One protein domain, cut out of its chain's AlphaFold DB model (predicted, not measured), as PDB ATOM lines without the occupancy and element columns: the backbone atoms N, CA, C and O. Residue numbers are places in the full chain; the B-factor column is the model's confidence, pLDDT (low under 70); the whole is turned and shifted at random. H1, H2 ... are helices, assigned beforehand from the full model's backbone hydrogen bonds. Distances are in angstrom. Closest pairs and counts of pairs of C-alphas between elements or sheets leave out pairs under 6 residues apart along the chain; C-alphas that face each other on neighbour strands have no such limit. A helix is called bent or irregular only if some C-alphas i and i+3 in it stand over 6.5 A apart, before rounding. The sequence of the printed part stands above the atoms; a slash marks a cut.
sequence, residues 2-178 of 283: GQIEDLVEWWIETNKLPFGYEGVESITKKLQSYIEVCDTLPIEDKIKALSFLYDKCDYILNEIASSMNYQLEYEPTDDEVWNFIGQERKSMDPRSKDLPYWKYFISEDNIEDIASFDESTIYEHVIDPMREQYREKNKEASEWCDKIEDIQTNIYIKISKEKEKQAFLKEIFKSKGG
ATOM      1  N   GLY A   2      87.120 -34.681  68.133       61.69
ATOM      2  CA  GLY A   2      87.174 -35.182  66.746       61.69
ATOM      3  C   GLY A   2      85.849 -35.115  65.980       61.69
ATOM      4  O   GLY A   2      85.805 -34.554  64.907       61.69
ATOM      5  N   GLN A   3      84.721 -35.511  66.580       66.25
ATOM      6  CA  GLN A   3      83.425 -35.436  65.886       66.25
ATOM      7  C   GLN A   3      82.979 -34.019  65.476       66.25
ATOM      8  O   GLN A   3      82.292 -33.895  64.474       66.25
ATOM      9  N   ILE A   4      83.312 -32.962  66.230       66.31
ATOM     10  CA  ILE A   4      82.919 -31.585  65.863       66.31
ATOM     11  C   ILE A   4      83.870 -31.039  64.802       66.31
ATOM     12  O   ILE A   4      83.409 -30.435  63.842       66.31
ATOM     13  N   GLU A   5      85.168 -31.288  64.962       70.12
ATOM     14  CA  GLU A   5      86.193 -30.914  63.984       70.12
ATOM     15  C   GLU A   5      85.899 -31.591  62.640       70.12
ATOM     16  O   GLU A   5      85.678 -30.893  61.655       70.12
ATOM     17  N   ASP A   6      85.714 -32.913  62.629       72.62
ATOM     18  CA  ASP A   6      85.375 -33.694  61.436       72.62
ATOM     19  C   ASP A   6      84.080 -33.194  60.770       72.62
ATOM     20  O   ASP A   6      84.006 -33.100  59.547       72.62
ATOM     21  N   LEU A   7      83.048 -32.842  61.551       68.88
ATOM     22  CA  LEU A   7      81.779 -32.327  61.016       68.88
ATOM     23  C   LEU A   7      81.921 -30.940  60.382       68.88
ATOM     24  O   LEU A   7      81.264 -30.666  59.375       68.88
ATOM     25  N   VAL A   8      82.729 -30.063  60.979       66.56
ATOM     26  CA  VAL A   8      82.964 -28.703  60.484       66.56
ATOM     27  C   VAL A   8      83.868 -28.736  59.255       66.56
ATOM     28  O   VAL A   8      83.544 -28.090  58.264       66.56
ATOM     29  N   GLU A   9      84.959 -29.506  59.281       71.06
ATOM     30  CA  GLU A   9      85.869 -29.641  58.136       71.06
ATOM     31  C   GLU A   9      85.173 -30.293  56.955       71.06
ATOM     32  O   GLU A   9      85.179 -29.728  55.863       71.06
ATOM     33  N   TRP A  10      84.462 -31.400  57.188       70.62
ATOM     34  CA  TRP A  10      83.679 -32.045  56.143       70.62
ATOM     35  C   TRP A  10      82.667 -31.082  55.526       70.62
ATOM     36  O   TRP A  10      82.516 -31.056  54.306       70.62
ATOM     37  N   TRP A  11      81.988 -30.265  56.338       69.56
ATOM     38  CA  TRP A  11      81.033 -29.280  55.833       69.56
ATOM     39  C   TRP A  11      81.702 -28.176  55.004       69.56
ATOM     40  O   TRP A  11      81.202 -27.867  53.921       69.56
ATOM     41  N   ILE A  12      82.827 -27.624  55.468       65.69
ATOM     42  CA  ILE A  12      83.604 -26.602  54.747       65.69
ATOM     43  C   ILE A  12      84.090 -27.149  53.396       65.69
ATOM     44  O   ILE A  12      83.899 -26.503  52.364       65.69
ATOM     45  N   GLU A  13      84.644 -28.364  53.383       67.94
ATOM     46  CA  GLU A  13      85.157 -29.020  52.174       67.94
ATOM     47  C   GLU A  13      84.048 -29.368  51.174       67.94
ATOM     48  O   GLU A  13      84.202 -29.157  49.968       67.94
ATOM     49  N   THR A  14      82.905 -29.875  51.652       61.06
ATOM     50  CA  THR A  14      81.778 -30.233  50.770       61.06
ATOM     51  C   THR A  14      81.035 -29.025  50.219       61.06
ATOM     52  O   THR A  14      80.455 -29.133  49.139       61.06
ATOM     53  N   ASN A  15      81.053 -27.882  50.910       57.62
ATOM     54  CA  ASN A  15      80.296 -26.704  50.487       57.62
ATOM     55  C   ASN A  15      81.093 -25.712  49.648       57.62
ATOM     56  O   ASN A  15      80.480 -24.751  49.192       57.62
ATOM     57  N   LYS A  16      82.397 -25.951  49.399       57.59
ATOM     58  CA  LYS A  16      83.283 -25.048  48.635       57.59
ATOM     59  C   LYS A  16      82.914 -23.591  48.902       57.59
ATOM     60  O   LYS A  16      82.448 -22.876  48.010       57.59
ATOM     61  N   LEU A  17      82.986 -23.230  50.180       55.44
ATOM     62  CA  LEU A  17      82.637 -21.897  50.636       55.44
ATOM     63  C   LEU A  17      83.313 -20.840  49.741       55.44
ATOM     64  O   LEU A  17      84.467 -21.047  49.373       55.44
ATOM     65  N   PRO A  18      82.603 -19.758  49.365       48.84
ATOM     66  CA  PRO A  18      81.225 -19.429  49.744       48.84
ATOM     67  C   PRO A  18      80.155 -19.836  48.702       48.84
ATOM     68  O   PRO A  18      78.992 -19.492  48.885       48.84
ATOM     69  N   PHE A  19      80.496 -20.545  47.614       52.41
ATOM     70  CA  PHE A  19      79.607 -20.706  46.441       52.41
ATOM     71  C   PHE A  19      78.910 -22.072  46.286       52.41
ATOM     72  O   PHE A  19      78.350 -22.367  45.225       52.41
ATOM     73  N   GLY A  20      78.896 -22.919  47.316       53.47
ATOM     74  CA  GLY A  20      77.888 -23.982  47.405       53.47
ATOM     75  C   GLY A  20      76.470 -23.390  47.444       53.47
ATOM     76  O   GLY A  20      76.304 -22.206  47.702       53.47
ATOM     77  N   TYR A  21      75.430 -24.196  47.207       47.22
ATOM     78  CA  TYR A  21      74.001 -23.801  47.158       47.22
ATOM     79  C   TYR A  21      73.442 -23.052  48.403       47.22
ATOM     80  O   TYR A  21      72.244 -22.776  48.479       47.22
ATOM     81  N   GLU A  22      74.278 -22.723  49.382       59.34
ATOM     82  CA  GLU A  22      73.956 -22.173  50.688       59.34
ATOM     83  C   GLU A  22      74.623 -20.792  50.866       59.34
ATOM     84  O   GLU A  22      75.836 -20.699  51.007       59.34
ATOM     85  N   GLY A  23      73.837 -19.708  50.866       72.25
ATOM     86  CA  GLY A  23      74.349 -18.348  51.115       72.25
ATOM     87  C   GLY A  23      74.808 -18.114  52.566       72.25
ATOM     88  O   GLY A  23      74.616 -18.975  53.429       72.25
ATOM     89  N   VAL A  24      75.342 -16.915  52.862       81.88
ATOM     90  CA  VAL A  24      75.888 -16.537  54.192       81.88
ATOM     91  C   VAL A  24      74.953 -16.841  55.367       81.88
ATOM     92  O   VAL A  24      75.406 -17.232  56.435       81.88
ATOM     93  N   GLU A  25      73.640 -16.763  55.157       85.06
ATOM     94  CA  GLU A  25      72.623 -17.095  56.163       85.06
ATOM     95  C   GLU A  25      72.610 -18.568  56.593       85.06
ATOM     96  O   GLU A  25      72.233 -18.895  57.717       85.06
ATOM     97  N   SER A  26      72.967 -19.490  55.700       83.75
ATOM     98  CA  SER A  26      73.100 -20.904  56.068       83.75
ATOM     99  C   SER A  26      74.367 -21.117  56.889       83.75
ATOM    100  O   SER A  26      74.349 -21.802  57.913       83.75
ATOM    101  N   ILE A  27      75.457 -20.468  56.465       84.12
ATOM    102  CA  ILE A  27      76.771 -20.533  57.107       84.12
ATOM    103  C   ILE A  27      76.667 -20.050  58.553       84.12
ATOM    104  O   ILE A  27      77.079 -20.758  59.473       84.12
ATOM    105  N   THR A  28      76.053 -18.887  58.765       88.19
ATOM    106  CA  THR A  28      75.866 -18.284  60.090       88.19
ATOM    107  C   THR A  28      75.038 -19.178  61.009       88.19
ATOM    108  O   THR A  28      75.473 -19.483  62.122       88.19
ATOM    109  N   LYS A  29      73.897 -19.691  60.527       89.06
ATOM    110  CA  LYS A  29      73.048 -20.635  61.277       89.06
ATOM    111  C   LYS A  29      73.800 -21.899  61.663       89.06
ATOM    112  O   LYS A  29      73.646 -22.403  62.776       89.06
ATOM    113  N   LYS A  30      74.617 -22.424  60.754       86.62
ATOM    114  CA  LYS A  30      75.370 -23.649  60.994       86.62
ATOM    115  C   LYS A  30      76.468 -23.434  62.030       86.62
ATOM    116  O   LYS A  30      76.529 -24.188  63.001       86.62
ATOM    117  N   LEU A  31      77.247 -22.360  61.902       89.50
ATOM    118  CA  LEU A  31      78.217 -21.945  62.920       89.50
ATOM    119  C   LEU A  31      77.552 -21.776  64.291       89.50
ATOM    120  O   LEU A  31      78.056 -22.298  65.284       89.50
ATOM    121  N   GLN A  32      76.383 -21.133  64.353       91.31
ATOM    122  CA  GLN A  32      75.621 -20.990  65.596       91.31
ATOM    123  C   GLN A  32      75.203 -22.335  66.193       91.31
ATOM    124  O   GLN A  32      75.414 -22.550  67.384       91.31
ATOM    125  N   SER A  33      74.724 -23.282  65.384       89.06
ATOM    126  CA  SER A  33      74.404 -24.623  65.889       89.06
ATOM    127  C   SER A  33      75.635 -25.362  66.434       89.06
ATOM    128  O   SER A  33      75.548 -26.042  67.455       89.06
ATOM    129  N   TYR A  34      76.817 -25.187  65.832       87.62
ATOM    130  CA  TYR A  34      78.057 -25.749  66.377       87.62
ATOM    131  C   TYR A  34      78.476 -25.082  67.692       87.62
ATOM    132  O   TYR A  34      78.927 -25.776  68.607       87.62
ATOM    133  N   ILE A  35      78.276 -23.769  67.832       90.31
ATOM    134  CA  ILE A  35      78.492 -23.055  69.099       90.31
ATOM    135  C   ILE A  35      77.566 -23.604  70.195       90.31
ATOM    136  O   ILE A  35      78.017 -23.814  71.322       90.31
ATOM    137  N   GLU A  36      76.297 -23.873  69.881       89.81
ATOM    138  CA  GLU A  36      75.340 -24.471  70.821       89.81
ATOM    139  C   GLU A  36      75.763 -25.883  71.250       89.81
ATOM    140  O   GLU A  36      75.721 -26.214  72.436       89.81
ATOM    141  N   VAL A  37      76.252 -26.708  70.319       87.00
ATOM    142  CA  VAL A  37      76.802 -28.033  70.651       87.00
ATOM    143  C   VAL A  37      78.008 -27.903  71.583       87.00
ATOM    144  O   VAL A  37      78.111 -28.654  72.560       87.00
ATOM    145  N   CYS A  38      78.891 -26.924  71.352       85.06
ATOM    146  CA  CYS A  38      80.042 -26.671  72.220       85.06
ATOM    147  C   CYS A  38      79.630 -26.378  73.666       85.06
ATOM    148  O   CYS A  38      80.373 -26.725  74.587       85.06
ATOM    149  N   ASP A  39      78.449 -25.795  73.904       81.56
ATOM    150  CA  ASP A  39      77.989 -25.469  75.255       81.56
ATOM    151  C   ASP A  39      77.768 -26.707  76.144       81.56
ATOM    152  O   ASP A  39      77.857 -26.591  77.372       81.56
ATOM    153  N   THR A  40      77.596 -27.886  75.540       85.06
ATOM    154  CA  THR A  40      77.457 -29.180  76.232       85.06
ATOM    155  C   THR A  40      78.790 -29.802  76.666       85.06
ATOM    156  O   THR A  40      78.800 -30.748  77.457       85.06
ATOM    157  N   LEU A  41      79.920 -29.279  76.179       80.44
ATOM    158  CA  LEU A  41      81.244 -29.846  76.428       80.44
ATOM    159  C   LEU A  41      81.829 -29.425  77.791       80.44
ATOM    160  O   LEU A  41      81.549 -28.324  78.284       80.44
ATOM    161  N   PRO A  42      82.714 -30.252  78.385       83.06
ATOM    162  CA  PRO A  42      83.552 -29.846  79.513       83.06
ATOM    163  C   PRO A  42      84.398 -28.609  79.183       83.06
ATOM    164  O   PRO A  42      84.789 -28.419  78.039       83.06
ATOM    165  N   ILE A  43      84.743 -27.792  80.187       81.19
ATOM    166  CA  ILE A  43      85.392 -26.471  80.006       81.19
ATOM    167  C   ILE A  43      86.619 -26.517  79.081       81.19
ATOM    168  O   ILE A  43      86.763 -25.661  78.215       81.19
ATOM    169  N   GLU A  44      87.512 -27.495  79.252       82.62
ATOM    170  CA  GLU A  44      88.726 -27.578  78.430       82.62
ATOM    171  C   GLU A  44      88.420 -27.918  76.965       82.62
ATOM    172  O   GLU A  44      88.968 -27.285  76.063       82.62
ATOM    173  N   ASP A  45      87.513 -28.864  76.731       80.56
ATOM    174  CA  ASP A  45      87.097 -29.261  75.384       80.56
ATOM    175  C   ASP A  45      86.239 -28.183  74.719       80.56
ATOM    176  O   ASP A  45      86.355 -27.963  73.519       80.56
ATOM    177  N   LYS A  46      85.436 -27.459  75.507       86.00
ATOM    178  CA  LYS A  46      84.665 -26.293  75.073       86.00
ATOM    179  C   LYS A  46      85.584 -25.182  74.577       86.00
ATOM    180  O   LYS A  46      85.353 -24.658  73.496       86.00
ATOM    181  N   ILE A  47      86.630 -24.836  75.335       88.50
ATOM    182  CA  ILE A  47      87.607 -23.815  74.917       88.50
ATOM    183  C   ILE A  47      88.279 -24.233  73.607       88.50
ATOM    184  O   ILE A  47      88.354 -23.420  72.696       88.50
ATOM    185  N   LYS A  48      88.731 -25.488  73.496       87.62
ATOM    186  CA  LYS A  48      89.383 -25.996  72.278       87.62
ATOM    187  C   LYS A  48      88.445 -25.970  71.067       87.62
ATOM    188  O   LYS A  48      88.824 -25.436  70.034       87.62
ATOM    189  N   ALA A  49      87.217 -26.468  71.212       85.06
ATOM    190  CA  ALA A  49      86.235 -26.486  70.129       85.06
ATOM    191  C   ALA A  49      85.821 -25.070  69.690       85.06
ATOM    192  O   ALA A  49      85.733 -24.796  68.498       85.06
ATOM    193  N   LEU A  50      85.620 -24.148  70.639       91.69
ATOM    194  CA  LEU A  50      85.345 -22.747  70.321       91.69
ATOM    195  C   LEU A  50      86.541 -22.070  69.642       91.69
ATOM    196  O   LEU A  50      86.334 -21.315  68.703       91.69
ATOM    197  N   SER A  51      87.777 -22.339  70.078       92.06
ATOM    198  CA  SER A  51      88.981 -21.826  69.407       92.06
ATOM    199  C   SER A  51      89.091 -22.332  67.972       92.06
ATOM    200  O   SER A  51      89.343 -21.544  67.075       92.06
ATOM    201  N   PHE A  52      88.803 -23.609  67.735       88.81
ATOM    202  CA  PHE A  52      88.753 -24.145  66.381       88.81
ATOM    203  C   PHE A  52      87.685 -23.446  65.519       88.81
ATOM    204  O   PHE A  52      87.961 -23.069  64.385       88.81
ATOM    205  N   LEU A  53      86.476 -23.218  66.051       89.94
ATOM    206  CA  LEU A  53      85.432 -22.474  65.332       89.94
ATOM    207  C   LEU A  53      85.836 -21.021  65.050       89.94
ATOM    208  O   LEU A  53      85.518 -20.512  63.981       89.94
ATOM    209  N   TYR A  54      86.544 -20.374  65.981       93.56
ATOM    210  CA  TYR A  54      87.095 -19.031  65.790       93.56
ATOM    211  C   TYR A  54      88.056 -18.989  64.593       93.56
ATOM    212  O   TYR A  54      87.879 -18.156  63.710       93.56
ATOM    213  N   ASP A  55      88.995 -19.934  64.515       89.19
ATOM    214  CA  ASP A  55      89.960 -20.016  63.409       89.19
ATOM    215  C   ASP A  55      89.262 -20.330  62.070       89.19
ATOM    216  O   ASP A  55      89.677 -19.878  61.001       89.19
ATOM    217  N   LYS A  56      88.161 -21.094  62.098       87.31
ATOM    218  CA  LYS A  56      87.350 -21.326  60.894       87.31
ATOM    219  C   LYS A  56      86.568 -20.082  60.464       87.31
ATOM    220  O   LYS A  56      86.359 -19.924  59.265       87.31
ATOM    221  N   CYS A  57      86.170 -19.194  61.377       90.62
ATOM    222  CA  CYS A  57      85.611 -17.893  60.998       90.62
ATOM    223  C   CYS A  57      86.634 -17.059  60.213       90.62
ATOM    224  O   CYS A  57      86.266 -16.537  59.165       90.62
ATOM    225  N   ASP A  58      87.906 -17.024  60.632       89.81
ATOM    226  CA  ASP A  58      88.975 -16.340  59.879       89.81
ATOM    227  C   ASP A  58      89.129 -16.905  58.465       89.81
ATOM    228  O   ASP A  58      89.235 -16.161  57.489       89.81
ATOM    229  N   TYR A  59      89.107 -18.233  58.328       87.81
ATOM    230  CA  TYR A  59      89.135 -18.874  57.015       87.81
ATOM    231  C   TYR A  59      87.946 -18.434  56.146       87.81
ATOM    232  O   TYR A  59      88.130 -18.042  54.997       87.81
ATOM    233  N   ILE A  60      86.731 -18.444  56.703       87.25
ATOM    234  CA  ILE A  60      85.513 -18.041  55.986       87.25
ATOM    235  C   ILE A  60      85.584 -16.574  55.549       87.25
ATOM    236  O   ILE A  60      85.233 -16.276  54.409       87.25
ATOM    237  N   LEU A  61      86.053 -15.674  56.418       90.62
ATOM    238  CA  LEU A  61      86.230 -14.256  56.093       90.62
ATOM    239  C   LEU A  61      87.179 -14.072  54.906       90.62
ATOM    240  O   LEU A  61      86.841 -13.373  53.954       90.62
ATOM    241  N   ASN A  62      88.327 -14.754  54.920       89.25
ATOM    242  CA  ASN A  62      89.296 -14.698  53.826       89.25
ATOM    243  C   ASN A  62      88.740 -15.275  52.514       89.25
ATOM    244  O   ASN A  62      88.986 -14.717  51.445       89.25
ATOM    245  N   GLU A  63      87.958 -16.355  52.576       86.06
ATOM    246  CA  GLU A  63      87.315 -16.933  51.392       86.06
ATOM    247  C   GLU A  63      86.246 -16.005  50.800       86.06
ATOM    248  O   GLU A  63      86.190 -15.854  49.579       86.06
ATOM    249  N   ILE A  64      85.429 -15.349  51.639       86.44
ATOM    250  CA  ILE A  64      84.462 -14.326  51.200       86.44
ATOM    251  C   ILE A  64      85.210 -13.162  50.543       86.44
ATOM    252  O   ILE A  64      84.894 -12.788  49.413       86.44
ATOM    253  N   ALA A  65      86.231 -12.639  51.223       88.75
ATOM    254  CA  ALA A  65      87.049 -11.525  50.761       88.75
ATOM    255  C   ALA A  65      87.694 -11.813  49.396       88.75
ATOM    256  O   ALA A  65      87.497 -11.067  48.438       88.75
ATOM    257  N   SER A  66      88.377 -12.952  49.265       88.00
ATOM    258  CA  SER A  66      88.998 -13.395  48.011       88.00
ATOM    259  C   SER A  66      87.965 -13.587  46.895       88.00
ATOM    260  O   SER A  66      88.135 -13.094  45.780       88.00
ATOM    261  N   SER A  67      86.857 -14.261  47.201       84.81
ATOM    262  CA  SER A  67      85.806 -14.587  46.232       84.81
ATOM    263  C   SER A  67      85.082 -13.364  45.679       84.81
ATOM    264  O   SER A  67      84.702 -13.341  44.508       84.81
ATOM    265  N   MET A  68      84.869 -12.359  46.526       87.25
ATOM    266  CA  MET A  68      84.150 -11.135  46.176       87.25
ATOM    267  C   MET A  68      85.095  -9.985  45.808       87.25
ATOM    268  O   MET A  68      84.626  -8.883  45.538       87.25
ATOM    269  N   ASN A  69      86.409 -10.240  45.765       89.50
ATOM    270  CA  ASN A  69      87.450  -9.234  45.548       89.50
ATOM    271  C   ASN A  69      87.314  -8.036  46.514       89.50
ATOM    272  O   ASN A  69      87.395  -6.870  46.120       89.50
ATOM    273  N   TYR A  70      87.063  -8.356  47.782       91.19
ATOM    274  CA  TYR A  70      86.890  -7.432  48.893       91.19
ATOM    275  C   TYR A  70      88.115  -7.470  49.814       91.19
ATOM    276  O   TYR A  70      88.703  -8.524  50.041       91.19
ATOM    277  N   GLN A  71      88.505  -6.322  50.356       92.00
ATOM    278  CA  GLN A  71      89.619  -6.158  51.282       92.00
ATOM    279  C   GLN A  71      89.053  -5.929  52.687       92.00
ATOM    280  O   GLN A  71      88.458  -4.884  52.943       92.00
ATOM    281  N   LEU A  72      89.243  -6.907  53.582       85.69
ATOM    282  CA  LEU A  72      88.739  -6.871  54.964       85.69
ATOM    283  C   LEU A  72      89.267  -5.645  55.725       85.69
ATOM    284  O   LEU A  72      88.502  -4.865  56.282       85.69
ATOM    285  N   GLU A  73      90.581  -5.432  55.666       86.56
ATOM    286  CA  GLU A  73      91.259  -4.277  56.251       86.56
ATOM    287  C   GLU A  73      91.620  -3.289  55.140       86.56
ATOM    288  O   GLU A  73      92.782  -3.150  54.754       86.56
ATOM    289  N   TYR A  74      90.606  -2.656  54.539       90.06
ATOM    290  CA  TYR A  74      90.852  -1.639  53.518       90.06
ATOM    291  C   TYR A  74      91.658  -0.472  54.102       90.06
ATOM    292  O   TYR A  74      91.207   0.268  54.988       90.06
ATOM    293  N   GLU A  75      92.868  -0.325  53.578       89.38
ATOM    294  CA  GLU A  75      93.790   0.759  53.868       89.38
ATOM    295  C   GLU A  75      94.066   1.491  52.550       89.38
ATOM    296  O   GLU A  75      94.671   0.903  51.649       89.38
ATOM    297  N   PRO A  76      93.553   2.725  52.386       88.75
ATOM    298  CA  PRO A  76      93.716   3.466  51.147       88.75
ATOM    299  C   PRO A  76      95.178   3.869  50.950       88.75
ATOM    300  O   PRO A  76      95.856   4.294  51.885       88.75
ATOM    301  N   THR A  77      95.651   3.782  49.713       89.81
ATOM    302  CA  THR A  77      96.964   4.303  49.315       89.81
ATOM    303  C   THR A  77      96.968   5.834  49.268       89.81
ATOM    304  O   THR A  77      95.919   6.457  49.095       89.81
ATOM    305  N   ASP A  78      98.148   6.458  49.347       86.75
ATOM    306  CA  ASP A  78      98.289   7.920  49.231       86.75
ATOM    307  C   ASP A  78      97.618   8.469  47.963       86.75
ATOM    308  O   ASP A  78      96.880   9.454  48.011       86.75
ATOM    309  N   ASP A  79      97.806   7.794  46.827       89.12
ATOM    310  CA  ASP A  79      97.198   8.185  45.553       89.12
ATOM    311  C   ASP A  79      95.662   8.131  45.602       89.12
ATOM    312  O   ASP A  79      94.983   9.011  45.064       89.12
ATOM    313  N   GLU A  80      95.091   7.118  46.261       89.50
ATOM    314  CA  GLU A  80      93.643   7.005  46.457       89.50
ATOM    315  C   GLU A  80      93.111   8.110  47.369       89.50
ATOM    316  O   GLU A  80      92.066   8.687  47.061       89.50
ATOM    317  N   VAL A  81      93.840   8.445  48.440       88.31
ATOM    318  CA  VAL A  81      93.499   9.542  49.359       88.31
ATOM    319  C   VAL A  81      93.470  10.873  48.611       88.31
ATOM    320  O   VAL A  81      92.466  11.588  48.651       88.31
ATOM    321  N   TRP A  82      94.519  11.199  47.855       85.62
ATOM    322  CA  TRP A  82      94.584  12.460  47.113       85.62
ATOM    323  C   TRP A  82      93.566  12.538  45.971       85.62
ATOM    324  O   TRP A  82      92.982  13.599  45.729       85.62
ATOM    325  N   ASN A  83      93.291  11.421  45.292       88.94
ATOM    326  CA  ASN A  83      92.238  11.362  44.279       88.94
ATOM    327  C   ASN A  83      90.849  11.573  44.905       88.94
ATOM    328  O   ASN A  83      90.056  12.360  44.386       88.94
ATOM    329  N   PHE A  84      90.578  10.935  46.046       87.62
ATOM    330  CA  PHE A  84      89.348  11.119  46.811       87.62
ATOM    331  C   PHE A  84      89.153  12.581  47.232       87.62
ATOM    332  O   PHE A  84      88.121  13.177  46.924       87.62
ATOM    333  N   ILE A  85      90.176  13.201  47.828       85.38
ATOM    334  CA  ILE A  85      90.175  14.626  48.193       85.38
ATOM    335  C   ILE A  85      89.856  15.501  46.976       85.38
ATOM    336  O   ILE A  85      88.997  16.384  47.041       85.38
ATOM    337  N   GLY A  86      90.515  15.244  45.843       83.69
ATOM    338  CA  GLY A  86      90.298  15.988  44.606       83.69
ATOM    339  C   GLY A  86      88.877  15.851  44.049       83.69
ATOM    340  O   GLY A  86      88.337  16.819  43.506       83.69
ATOM    341  N   GLN A  87      88.255  14.677  44.172       85.50
ATOM    342  CA  GLN A  87      86.865  14.447  43.763       85.50
ATOM    343  C   GLN A  87      85.877  15.141  44.703       85.50
ATOM    344  O   GLN A  87      84.987  15.858  44.239       85.50
ATOM    345  N   GLU A  88      86.069  14.990  46.011       84.31
ATOM    346  CA  GLU A  88      85.207  15.588  47.027       84.31
ATOM    347  C   GLU A  88      85.229  17.119  46.948       84.31
ATOM    348  O   GLU A  88      84.161  17.731  46.934       84.31
ATOM    349  N   ARG A  89      86.405  17.735  46.750       78.50
ATOM    350  CA  ARG A  89      86.554  19.181  46.493       78.50
ATOM    351  C   ARG A  89      85.722  19.664  45.310       78.50
ATOM    352  O   ARG A  89      84.996  20.643  45.429       78.50
ATOM    353  N   LYS A  90      85.793  18.961  44.174       80.12
ATOM    354  CA  LYS A  90      85.034  19.316  42.960       80.12
ATOM    355  C   LYS A  90      83.524  19.215  43.162       80.12
ATOM    356  O   LYS A  90      82.772  19.914  42.489       80.12
ATOM    357  N   SER A  91      83.088  18.321  44.046       75.44
ATOM    358  CA  SER A  91      81.675  18.098  44.363       75.44
ATOM    359  C   SER A  91      81.135  19.014  45.469       75.44
ATOM    360  O   SER A  91      79.927  19.036  45.710       75.44
ATOM    361  N   MET A  92      82.009  19.755  46.157       73.94
ATOM    362  CA  MET A  92      81.658  20.565  47.317       73.94
ATOM    363  C   MET A  92      81.069  21.916  46.896       73.94
ATOM    364  O   MET A  92      81.686  22.657  46.137       73.94
ATOM    365  N   ASP A  93      79.891  22.269  47.425       70.25
ATOM    366  CA  ASP A  93      79.382  23.643  47.342       70.25
ATOM    367  C   ASP A  93      80.026  24.487  48.460       70.25
ATOM    368  O   ASP A  93      79.712  24.265  49.635       70.25
ATOM    369  N   PRO A  94      80.888  25.472  48.134       61.25
ATOM    370  CA  PRO A  94      81.566  26.314  49.122       61.25
ATOM    371  C   PRO A  94      80.608  27.193  49.946       61.25
ATOM    372  O   PRO A  94      81.026  27.832  50.907       61.25
ATOM    373  N   ARG A  95      79.315  27.254  49.595       64.50
ATOM    374  CA  ARG A  95      78.287  28.004  50.337       64.50
ATOM    375  C   ARG A  95      77.459  27.132  51.284       64.50
ATOM    376  O   ARG A  95      76.589  27.665  51.979       64.50
ATOM    377  N   SER A  96      77.699  25.822  51.310       68.06
ATOM    378  CA  SER A  96      76.964  24.897  52.171       68.06
ATOM    379  C   SER A  96      77.348  25.090  53.639       68.06
ATOM    380  O   SER A  96      78.512  24.979  54.011       68.06
ATOM    381  N   LYS A  97      76.355  25.370  54.492       63.88
ATOM    382  CA  LYS A  97      76.546  25.529  55.946       63.88
ATOM    383  C   LYS A  97      76.533  24.202  56.714       63.88
ATOM    384  O   LYS A  97      76.900  24.193  57.884       63.88
ATOM    385  N   ASP A  98      76.152  23.109  56.052       69.94
ATOM    386  CA  ASP A  98      75.936  21.786  56.657       69.94
ATOM    387  C   ASP A  98      77.002  20.763  56.216       69.94
ATOM    388  O   ASP A  98      76.727  19.573  56.054       69.94
ATOM    389  N   LEU A  99      78.234  21.217  55.966       69.38
ATOM    390  CA  LEU A  99      79.327  20.331  55.567       69.38
ATOM    391  C   LEU A  99      79.765  19.427  56.737       69.38
ATOM    392  O   LEU A  99      79.947  19.924  57.853       69.38
ATOM    393  N   PRO A 100      79.976  18.115  56.503       73.38
ATOM    394  CA  PRO A 100      80.603  17.237  57.484       73.38
ATOM    395  C   PRO A 100      81.958  17.793  57.934       73.38
ATOM    396  O   PRO A 100      82.716  18.305  57.113       73.38
ATOM    397  N   TYR A 101      82.279  17.654  59.223       72.44
ATOM    398  CA  TYR A 101      83.472  18.258  59.831       72.44
ATOM    399  C   TYR A 101      84.785  17.925  59.091       72.44
ATOM    400  O   TYR A 101      85.623  18.798  58.884       72.44
ATOM    401  N   TRP A 102      84.936  16.693  58.600       74.44
ATOM    402  CA  TRP A 102      86.122  16.276  57.846       74.44
ATOM    403  C   TRP A 102      86.271  16.994  56.491       74.44
ATOM    404  O   TRP A 102      87.391  17.192  56.023       74.44
ATOM    405  N   LYS A 103      85.171  17.464  55.876       76.31
ATOM    406  CA  LYS A 103      85.221  18.204  54.602       76.31
ATOM    407  C   LYS A 103      85.862  19.587  54.741       76.31
ATOM    408  O   LYS A 103      86.395  20.102  53.763       76.31
ATOM    409  N   TYR A 104      85.873  20.167  55.944       73.06
ATOM    410  CA  TYR A 104      86.589  21.418  56.203       73.06
ATOM    411  C   TYR A 104      88.109  21.246  56.078       73.06
ATOM    412  O   TYR A 104      88.782  22.163  55.627       73.06
ATOM    413  N   PHE A 105      88.667  20.079  56.410       70.88
ATOM    414  CA  PHE A 105      90.116  19.841  56.312       70.88
ATOM    415  C   PHE A 105      90.608  19.696  54.876       70.88
ATOM    416  O   PHE A 105      91.789  19.876  54.605       70.88
ATOM    417  N   ILE A 106      89.696  19.398  53.954       72.38
ATOM    418  CA  ILE A 106      90.007  19.249  52.539       72.38
ATOM    419  C   ILE A 106      89.571  20.466  51.715       72.38
ATOM    420  O   ILE A 106      89.687  20.417  50.496       72.38
ATOM    421  N   SER A 107      89.092  21.563  52.317       69.19
ATOM    422  CA  SER A 107      88.735  22.783  51.574       69.19
ATOM    423  C   SER A 107      89.979  23.548  51.100       69.19
ATOM    424  O   SER A 107      91.009  23.539  51.774       69.19
ATOM    425  N   GLU A 108      89.897  24.218  49.942       60.28
ATOM    426  CA  GLU A 108      91.011  25.015  49.385       60.28
ATOM    427  C   GLU A 108      91.497  26.086  50.380       60.28
ATOM    428  O   GLU A 108      92.700  26.196  50.611       60.28
ATOM    429  N   ASP A 109      90.566  26.737  51.088       57.53
ATOM    430  CA  ASP A 109      90.848  27.790  52.080       57.53
ATOM    431  C   ASP A 109      91.722  27.343  53.274       57.53
ATOM    432  O   ASP A 109      92.322  28.184  53.937       57.53
ATOM    433  N   ASN A 110      91.807  26.039  53.575       54.94
ATOM    434  CA  ASN A 110      92.573  25.518  54.721       54.94
ATOM    435  C   ASN A 110      93.919  24.886  54.332       54.94
ATOM    436  O   ASN A 110      94.777  24.716  55.197       54.94
ATOM    437  N   ILE A 111      94.112  24.539  53.056       55.66
ATOM    438  CA  ILE A 111      95.326  23.856  52.573       55.66
ATOM    439  C   ILE A 111      96.337  24.853  51.988       55.66
ATOM    440  O   ILE A 111      97.536  24.596  52.038       55.66
ATOM    441  N   GLU A 112      95.887  26.011  51.491       52.75
ATOM    442  CA  GLU A 112      96.779  26.996  50.859       52.75
ATOM    443  C   GLU A 112      97.311  28.091  51.807       52.75
ATOM    444  O   GLU A 112      98.315  28.719  51.474       52.75
ATOM    445  N   ASP A 113      96.719  28.300  52.996       48.62
ATOM    446  CA  ASP A 113      97.002  29.489  53.834       48.62
ATOM    447  C   ASP A 113      97.633  29.201  55.217       48.62
ATOM    448  O   ASP A 113      97.834  30.106  56.031       48.62
ATOM    449  N   ILE A 114      97.994  27.948  55.520       49.78
ATOM    450  CA  ILE A 114      98.559  27.581  56.829       49.78
ATOM    451  C   ILE A 114     100.017  27.146  56.660       49.78
ATOM    452  O   ILE A 114     100.314  26.028  56.252       49.78
ATOM    453  N   ALA A 115     100.953  28.001  57.088       51.22
ATOM    454  CA  ALA A 115     102.396  27.721  57.190       51.22
ATOM    455  C   ALA A 115     102.769  26.549  58.144       51.22
ATOM    456  O   ALA A 115     103.936  26.353  58.476       51.22
ATOM    457  N   SER A 116     101.775  25.789  58.610       54.09
ATOM    458  CA  SER A 116     101.847  24.679  59.560       54.09
ATOM    459  C   SER A 116     100.803  23.588  59.268       54.09
ATOM    460  O   SER A 116     100.353  22.923  60.198       54.09
ATOM    461  N   PHE A 117     100.338  23.464  58.022       59.53
ATOM    462  CA  PHE A 117      99.374  22.434  57.652       59.53
ATOM    463  C   PHE A 117     100.014  21.045  57.787       59.53
ATOM    464  O   PHE A 117     100.994  20.736  57.109       59.53
ATOM    465  N   ASP A 118      99.494  20.240  58.711       65.56
ATOM    466  CA  ASP A 118      99.974  18.891  58.977       65.56
ATOM    467  C   ASP A 118      99.184  17.900  58.121       65.56
ATOM    468  O   ASP A 118      98.003  17.644  58.365       65.56
ATOM    469  N   GLU A 119      99.849  17.351  57.102       67.62
ATOM    470  CA  GLU A 119      99.259  16.356  56.206       67.62
ATOM    471  C   GLU A 119      98.683  15.173  56.988       67.62
ATOM    472  O   GLU A 119      97.615  14.686  56.625       67.62
ATOM    473  N   SER A 120      99.299  14.777  58.110       71.94
ATOM    474  CA  SER A 120      98.829  13.655  58.930       71.94
ATOM    475  C   SER A 120      97.403  13.854  59.454       71.94
ATOM    476  O   SER A 120      96.624  12.901  59.498       71.94
ATOM    477  N   THR A 121      97.007  15.100  59.731       72.94
ATOM    478  CA  THR A 121      95.651  15.437  60.187       72.94
ATOM    479  C   THR A 121      94.606  15.236  59.081       72.94
ATOM    480  O   THR A 121      93.449  14.941  59.373       72.94
ATOM    481  N   ILE A 122      94.984  15.328  57.795       75.19
ATOM    482  CA  ILE A 122      94.067  14.972  56.700       75.19
ATOM    483  C   ILE A 122      93.774  13.478  56.723       75.19
ATOM    484  O   ILE A 122      92.611  13.083  56.641       75.19
ATOM    485  N   TYR A 123      94.819  12.652  56.825       81.06
ATOM    486  CA  TYR A 123      94.680  11.197  56.807       81.06
ATOM    487  C   TYR A 123      93.768  10.726  57.947       81.06
ATOM    488  O   TYR A 123      92.847   9.947  57.702       81.06
ATOM    489  N   GLU A 124      93.926  11.284  59.151       81.50
ATOM    490  CA  GLU A 124      93.049  11.005  60.300       81.50
ATOM    491  C   GLU A 124      91.562  11.283  60.021       81.50
ATOM    492  O   GLU A 124      90.689  10.594  60.546       81.50
ATOM    493  N   HIS A 125      91.251  12.274  59.183       83.12
ATOM    494  CA  HIS A 125      89.876  12.682  58.892       83.12
ATOM    495  C   HIS A 125      89.289  12.070  57.615       83.12
ATOM    496  O   HIS A 125      88.066  12.043  57.467       83.12
ATOM    497  N   VAL A 126      90.129  11.593  56.697       85.19
ATOM    498  CA  VAL A 126      89.720  11.118  55.367       85.19
ATOM    499  C   VAL A 126      89.665   9.589  55.276       85.19
ATOM    500  O   VAL A 126      88.821   9.064  54.546       85.19
ATOM    501  N   ILE A 127      90.480   8.865  56.051       88.38
ATOM    502  CA  ILE A 127      90.533   7.393  56.007       88.38
ATOM    503  C   ILE A 127      89.176   6.760  56.347       88.38
ATOM    504  O   ILE A 127      88.707   5.893  55.607       88.38
ATOM    505  N   ASP A 128      88.518   7.194  57.423       88.12
ATOM    506  CA  ASP A 128      87.236   6.614  57.849       88.12
ATOM    507  C   ASP A 128      86.113   6.831  56.811       88.12
ATOM    508  O   ASP A 128      85.471   5.851  56.422       88.12
ATOM    509  N   PRO A 129      85.895   8.049  56.267       88.38
ATOM    510  CA  PRO A 129      84.976   8.251  55.146       88.38
ATOM    511  C   PRO A 129      85.283   7.382  53.921       88.38
ATOM    512  O   PRO A 129      84.359   6.868  53.290       88.38
ATOM    513  N   MET A 130      86.562   7.202  53.573       91.31
ATOM    514  CA  MET A 130      86.955   6.348  52.448       91.31
ATOM    515  C   MET A 130      86.644   4.874  52.709       91.31
ATOM    516  O   MET A 130      86.159   4.188  51.808       91.31
ATOM    517  N   ARG A 131      86.878   4.389  53.933       90.81
ATOM    518  CA  ARG A 131      86.494   3.034  54.351       90.81
ATOM    519  C   ARG A 131      84.988   2.830  54.261       90.81
ATOM    520  O   ARG A 131      84.555   1.811  53.731       90.81
ATOM    521  N   GLU A 132      84.194   3.806  54.691       90.75
ATOM    522  CA  GLU A 132      82.734   3.735  54.597       90.75
ATOM    523  C   GLU A 132      82.254   3.695  53.138       90.75
ATOM    524  O   GLU A 132      81.441   2.849  52.769       90.75
ATOM    525  N   GLN A 133      82.811   4.542  52.263       90.19
ATOM    526  CA  GLN A 133      82.490   4.496  50.831       90.19
ATOM    527  C   GLN A 133      82.911   3.173  50.180       90.19
ATOM    528  O   GLN A 133      82.185   2.639  49.339       90.19
ATOM    529  N   TYR A 134      84.067   2.629  50.566       93.50
ATOM    530  CA  TYR A 134      84.519   1.319  50.111       93.50
ATOM    531  C   TYR A 134      83.557   0.207  50.550       93.50
ATOM    532  O   TYR A 134      83.213  -0.652  49.735       93.50
ATOM    533  N   ARG A 135      83.075   0.245  51.800       93.38
ATOM    534  CA  ARG A 135      82.065  -0.691  52.318       93.38
ATOM    535  C   ARG A 135      80.751  -0.577  51.550       93.38
ATOM    536  O   ARG A 135      80.294  -1.586  51.030       93.38
ATOM    537  N   GLU A 136      80.196   0.621  51.360       93.62
ATOM    538  CA  GLU A 136      78.926   0.785  50.627       93.62
ATOM    539  C   GLU A 136      79.051   0.372  49.148       93.62
ATOM    540  O   GLU A 136      78.137  -0.233  48.586       93.62
ATOM    541  N   LYS A 137      80.203   0.616  48.508       93.94
ATOM    542  CA  LYS A 137      80.474   0.133  47.143       93.94
ATOM    543  C   LYS A 137      80.504  -1.399  47.061       93.94
ATOM    544  O   LYS A 137      80.129  -1.956  46.030       93.94
ATOM    545  N   ASN A 138      80.932  -2.066  48.130       93.19
ATOM    546  CA  ASN A 138      81.046  -3.522  48.235       93.19
ATOM    547  C   ASN A 138      80.043  -4.103  49.246       93.19
ATOM    548  O   ASN A 138      80.347  -5.068  49.946       93.19
ATOM    549  N   LYS A 139      78.842  -3.514  49.306       92.00
ATOM    550  CA  LYS A 139      77.850  -3.738  50.364       92.00
ATOM    551  C   LYS A 139      77.557  -5.199  50.677       92.00
ATOM    552  O   LYS A 139      77.504  -5.582  51.838       92.00
ATOM    553  N   GLU A 140      77.372  -6.023  49.650       89.44
ATOM    554  CA  GLU A 140      77.081  -7.446  49.847       89.44
ATOM    555  C   GLU A 140      78.241  -8.159  50.557       89.44
ATOM    556  O   GLU A 140      78.014  -8.882  51.525       89.44
ATOM    557  N   ALA A 141      79.485  -7.903  50.135       90.31
ATOM    558  CA  ALA A 141      80.668  -8.495  50.751       90.31
ATOM    559  C   ALA A 141      80.849  -8.010  52.192       90.31
ATOM    560  O   ALA A 141      81.091  -8.831  53.077       90.31
ATOM    561  N   SER A 142      80.672  -6.707  52.445       92.19
ATOM    562  CA  SER A 142      80.766  -6.161  53.801       92.19
ATOM    563  C   SER A 142      79.683  -6.733  54.717       92.19
ATOM    564  O   SER A 142      80.000  -7.186  55.807       92.19
ATOM    565  N   GLU A 143      78.428  -6.812  54.259       92.19
ATOM    566  CA  GLU A 143      77.327  -7.386  55.048       92.19
ATOM    567  C   GLU A 143      77.544  -8.876  55.352       92.19
ATOM    568  O   GLU A 143      77.101  -9.382  56.386       92.19
ATOM    569  N   TRP A 144      78.195  -9.614  54.449       91.88
ATOM    570  CA  TRP A 144      78.533 -11.015  54.681       91.88
ATOM    571  C   TRP A 144      79.674 -11.161  55.686       91.88
ATOM    572  O   TRP A 144      79.573 -12.004  56.579       91.88
ATOM    573  N   CYS A 145      80.717 -10.336  55.567       91.81
ATOM    574  CA  CYS A 145      81.830 -10.315  56.515       91.81
ATOM    575  C   CYS A 145      81.342  -9.941  57.919       91.81
ATOM    576  O   CYS A 145      81.608 -10.691  58.854       91.81
ATOM    577  N   ASP A 146      80.510  -8.900  58.050       93.12
ATOM    578  CA  ASP A 146      79.944  -8.446  59.329       93.12
ATOM    579  C   ASP A 146      79.236  -9.578  60.085       93.12
ATOM    580  O   ASP A 146      79.440  -9.780  61.280       93.12
ATOM    581  N   LYS A 147      78.436 -10.390  59.382       93.00
ATOM    582  CA  LYS A 147      77.727 -11.521  60.004       93.00
ATOM    583  C   LYS A 147      78.674 -12.586  60.551       93.00
ATOM    584  O   LYS A 147      78.349 -13.245  61.541       93.00
ATOM    585  N   ILE A 148      79.809 -12.808  59.891       92.94
ATOM    586  CA  ILE A 148      80.812 -13.776  60.339       92.94
ATOM    587  C   ILE A 148      81.657 -13.180  61.470       92.94
ATOM    588  O   ILE A 148      81.880 -13.873  62.463       92.94
ATOM    589  N   GLU A 149      82.040 -11.905  61.384       94.44
ATOM    590  CA  GLU A 149      82.738 -11.162  62.442       94.44
ATOM    591  C   GLU A 149      81.912 -11.085  63.735       94.44
ATOM    592  O   GLU A 149      82.444 -11.288  64.830       94.44
ATOM    593  N   ASP A 150      80.595 -10.897  63.636       95.88
ATOM    594  CA  ASP A 150      79.675 -10.939  64.776       95.88
ATOM    595  C   ASP A 150      79.709 -12.307  65.474       95.88
ATOM    596  O   ASP A 150      79.766 -12.412  66.707       95.88
ATOM    597  N   ILE A 151      79.689 -13.395  64.700       94.38
ATOM    598  CA  ILE A 151      79.798 -14.756  65.238       94.38
ATOM    599  C   ILE A 151      81.170 -14.964  65.878       94.38
ATOM    600  O   ILE A 151      81.253 -15.462  67.004       94.38
ATOM    601  N   GLN A 152      82.234 -14.552  65.199       94.75
ATOM    602  CA  GLN A 152      83.604 -14.674  65.676       94.75
ATOM    603  C   GLN A 152      83.820 -13.909  66.992       94.75
ATOM    604  O   GLN A 152      84.379 -14.451  67.951       94.75
ATOM    605  N   THR A 153      83.283 -12.693  67.094       94.81
ATOM    606  CA  THR A 153      83.290 -11.873  68.313       94.81
ATOM    607  C   THR A 153      82.545 -12.570  69.451       94.81
ATOM    608  O   THR A 153      83.044 -12.658  70.578       94.81
ATOM    609  N   ASN A 154      81.376 -13.150  69.168       94.81
ATOM    610  CA  ASN A 154      80.622 -13.925  70.152       94.81
ATOM    611  C   ASN A 154      81.394 -15.160  70.646       94.81
ATOM    612  O   ASN A 154      81.385 -15.458  71.848       94.81
ATOM    613  N   ILE A 155      82.093 -15.860  69.746       94.31
ATOM    614  CA  ILE A 155      82.980 -16.975  70.093       94.31
ATOM    615  C   ILE A 155      84.114 -16.484  71.003       94.31
ATOM    616  O   ILE A 155      84.332 -17.067  72.066       94.31
ATOM    617  N   TYR A 156      84.789 -15.385  70.651       93.62
ATOM    618  CA  TYR A 156      85.875 -14.807  71.449       93.62
ATOM    619  C   TYR A 156      85.431 -14.449  72.877       93.62
ATOM    620  O   TYR A 156      86.093 -14.805  73.861       93.62
ATOM    621  N   ILE A 157      84.268 -13.804  73.013       92.94
ATOM    622  CA  ILE A 157      83.675 -13.471  74.315       92.94
ATOM    623  C   ILE A 157      83.407 -14.748  75.126       92.94
ATOM    624  O   ILE A 157      83.701 -14.795  76.327       92.94
ATOM    625  N   LYS A 158      82.864 -15.799  74.498       93.31
ATOM    626  CA  LYS A 158      82.624 -17.096  75.155       93.31
ATOM    627  C   LYS A 158      83.931 -17.755  75.605       93.31
ATOM    628  O   LYS A 158      84.019 -18.163  76.762       93.31
ATOM    629  N   ILE A 159      84.954 -17.807  74.748       90.75
ATOM    630  CA  ILE A 159      86.280 -18.348  75.090       90.75
ATOM    631  C   ILE A 159      86.856 -17.622  76.305       90.75
ATOM    632  O   ILE A 159      87.326 -18.271  77.241       90.75
ATOM    633  N   SER A 160      86.800 -16.288  76.314       90.06
ATOM    634  CA  SER A 160      87.325 -15.466  77.408       90.06
ATOM    635  C   SER A 160      86.651 -15.806  78.741       90.06
ATOM    636  O   SER A 160      87.335 -16.124  79.716       90.06
ATOM    637  N   LYS A 161      85.314 -15.887  78.759       89.00
ATOM    638  CA  LYS A 161      84.538 -16.292  79.947       89.00
ATOM    639  C   LYS A 161      84.896 -17.698  80.438       89.00
ATOM    640  O   LYS A 161      84.992 -17.935  81.641       89.00
ATOM    641  N   GLU A 162      85.085 -18.656  79.535       88.25
ATOM    642  CA  GLU A 162      85.446 -20.028  79.917       88.25
ATOM    643  C   GLU A 162      86.896 -20.136  80.409       88.25
ATOM    644  O   GLU A 162      87.165 -20.872  81.361       88.25
ATOM    645  N   LYS A 163      87.831 -19.359  79.845       85.88
ATOM    646  CA  LYS A 163      89.211 -19.253  80.349       85.88
ATOM    647  C   LYS A 163      89.248 -18.684  81.767       85.88
ATOM    648  O   LYS A 163      89.961 -19.229  82.610       85.88
ATOM    649  N   GLU A 164      88.450 -17.658  82.061       81.31
ATOM    650  CA  GLU A 164      88.296 -17.117  83.419       81.31
ATOM    651  C   GLU A 164      87.759 -18.173  84.392       81.31
ATOM    652  O   GLU A 164      88.343 -18.394  85.457       81.31
ATOM    653  N   LYS A 165      86.701 -18.903  84.008       79.88
ATOM    654  CA  LYS A 165      86.177 -20.030  84.803       79.88
ATOM    655  C   LYS A 165      87.243 -21.100  85.035       79.88
ATOM    656  O   LYS A 165      87.391 -21.590  86.156       79.88
ATOM    657  N   GLN A 166      88.006 -21.462  84.004       81.62
ATOM    658  CA  GLN A 166      89.077 -22.450  84.113       81.62
ATOM    659  C   GLN A 166      90.188 -21.970  85.056       81.62
ATOM    660  O   GLN A 166      90.677 -22.758  85.866       81.62
ATOM    661  N   ALA A 167      90.583 -20.698  84.976       77.44
ATOM    662  CA  ALA A 167      91.582 -20.097  85.854       77.44
ATOM    663  C   ALA A 167      91.113 -20.100  87.314       77.44
ATOM    664  O   ALA A 167      91.849 -20.562  88.187       77.44
ATOM    665  N   PHE A 168      89.863 -19.704  87.563       70.44
ATOM    666  CA  PHE A 168      89.234 -19.762  88.881       70.44
ATOM    667  C   PHE A 168      89.204 -21.190  89.443       70.44
ATOM    668  O   PHE A 168      89.623 -21.434  90.575       70.44
ATOM    669  N   LEU A 169      88.776 -22.172  88.641       67.56
ATOM    670  CA  LEU A 169      88.784 -23.578  89.047       67.56
ATOM    671  C   LEU A 169      90.204 -24.076  89.319       67.56
ATOM    672  O   LEU A 169      90.431 -24.734  90.330       67.56
ATOM    673  N   LYS A 170      91.178 -23.741  88.467       74.50
ATOM    674  CA  LYS A 170      92.591 -24.078  88.677       74.50
ATOM    675  C   LYS A 170      93.137 -23.445  89.950       74.50
ATOM    676  O   LYS A 170      93.895 -24.107  90.645       74.50
ATOM    677  N   GLU A 171      92.764 -22.217  90.292       67.81
ATOM    678  CA  GLU A 171      93.151 -21.578  91.554       67.81
ATOM    679  C   GLU A 171      92.530 -22.302  92.755       67.81
ATOM    680  O   GLU A 171      93.225 -22.639  93.720       67.81
ATOM    681  N   ILE A 172      91.242 -22.645  92.654       60.75
ATOM    682  CA  ILE A 172      90.562 -23.500  93.621       60.75
ATOM    683  C   ILE A 172      91.335 -24.813  93.773       60.75
ATOM    684  O   ILE A 172      91.721 -25.138  94.889       60.75
ATOM    685  N   PHE A 173      91.637 -25.542  92.699       52.22
ATOM    686  CA  PHE A 173      92.310 -26.845  92.762       52.22
ATOM    687  C   PHE A 173      93.794 -26.766  93.157       52.22
ATOM    688  O   PHE A 173      94.257 -27.610  93.922       52.22
ATOM    689  N   LYS A 174      94.533 -25.723  92.760       52.31
ATOM    690  CA  LYS A 174      95.899 -25.448  93.248       52.31
ATOM    691  C   LYS A 174      95.909 -25.158  94.747       52.31
ATOM    692  O   LYS A 174      96.821 -25.579  95.449       52.31
ATOM    693  N   SER A 175      94.855 -24.533  95.275       45.72
ATOM    694  CA  SER A 175      94.667 -24.378  96.724       45.72
ATOM    695  C   SER A 175      94.222 -25.669  97.445       45.72
ATOM    696  O   SER A 175      94.046 -25.673  98.668       45.72
ATOM    697  N   LYS A 176      94.061 -26.781  96.707       41.97
ATOM    698  CA  LYS A 176      93.524 -28.076  97.155       41.97
ATOM    699  C   LYS A 176      94.514 -29.247  97.013       41.97
ATOM    700  O   LYS A 176      94.090 -30.385  96.856       41.97
ATOM    701  N   GLY A 177      95.814 -29.027  97.220       36.75
ATOM    702  CA  GLY A 177      96.794 -30.105  97.473       36.75
ATOM    703  C   GLY A 177      96.608 -30.863  98.806       36.75
ATOM    704  O   GLY A 177      97.533 -31.491  99.299       36.75
ATOM    705  N   GLY A 178      95.432 -30.795  99.431       36.91
ATOM    706  CA  GLY A 178      95.117 -31.526 100.654       36.91
ATOM    707  C   GLY A 178      93.627 -31.815 100.694       36.91
ATOM    708  O   GLY A 178      92.845 -30.868 100.565       36.91
TER     709      GLY A 178
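This is residues 2 to 178 of the 283 residues of an uncharacterized protein of Bacteroides cellulosilyticus CL02T12C19 (UniProt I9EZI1). Two lobes make a V: H1, H2, H3 and H8 lie side by side in an up-and-down bundle, each running against the one before it, and H7 turns off at a corner near residue 138 into a smaller head with H4, H5 and H6. Residues 167 to 178 stick out beyond the bundle. The printed part has 177 residues with eight named helices, H1 to H8 in order, and no named strand, and its class is all helix. It is only just loose, close to extended, with a radius of gyration of the C-alphas of 23.7 A, and spans 75 by 50 by 26 A.

Find C-alpha 2 at (87.174, -35.182, 66.746), where H1 begins; it runs to residue 15. Next come H2, residues 24 to 38, and H3, residues 43 to 68, 37.2 A from first to last C-alpha. Then read H4, residues 78 to 91, H5, residues 101 to 105, and H6, residues 108 to 111. H7, residues 119 to 137, 26.4 A, has a kink of 36 degrees near residue 126 and is only just irregular, with C-alphas 125 and 128 6.7 A apart. H8, residues 139 to 174, 51.3 A, ends at C-alpha 174, (95.899, -25.448, 93.248).

Start at H1, which only just touches the hub H3, closest at C-alphas Ile 4 and Ala 49, 7.4 A. H2 and H3 form a hairpin, closest at C-alphas Cys 38 and Lys 46, 5.4 A. H8 touches H3, closest at C-alphas Tyr 54 and Gln 152, 5.6 A, at a shallow tilt of 17 degrees, opposite ways. H4 touches H7 about perpendicular, at 79 degrees, closest at C-alphas Val 81 and Val 126, 7.3 A. H5 touches H7, closest at C-alphas Trp 102 and His 125, 5.3 A; H6 touches no helix. Every O i to N i+4 pair is within hydrogen-bond range in H1, H2, H3, H4 and H8, against 13 of 15 in H7 and 0 of 1 in H5, where 2 of 2 O i to N i+3 pairs are; H6 is too short for such a pair.

The C-alphas farthest apart, Arg 95 and Gly 178, are 79.7 A apart. The printed part has no cut and no long link. Look for pLDDT under 70 in 45 residues, among them 11 to 22, 107 to 119 and 171 to 178.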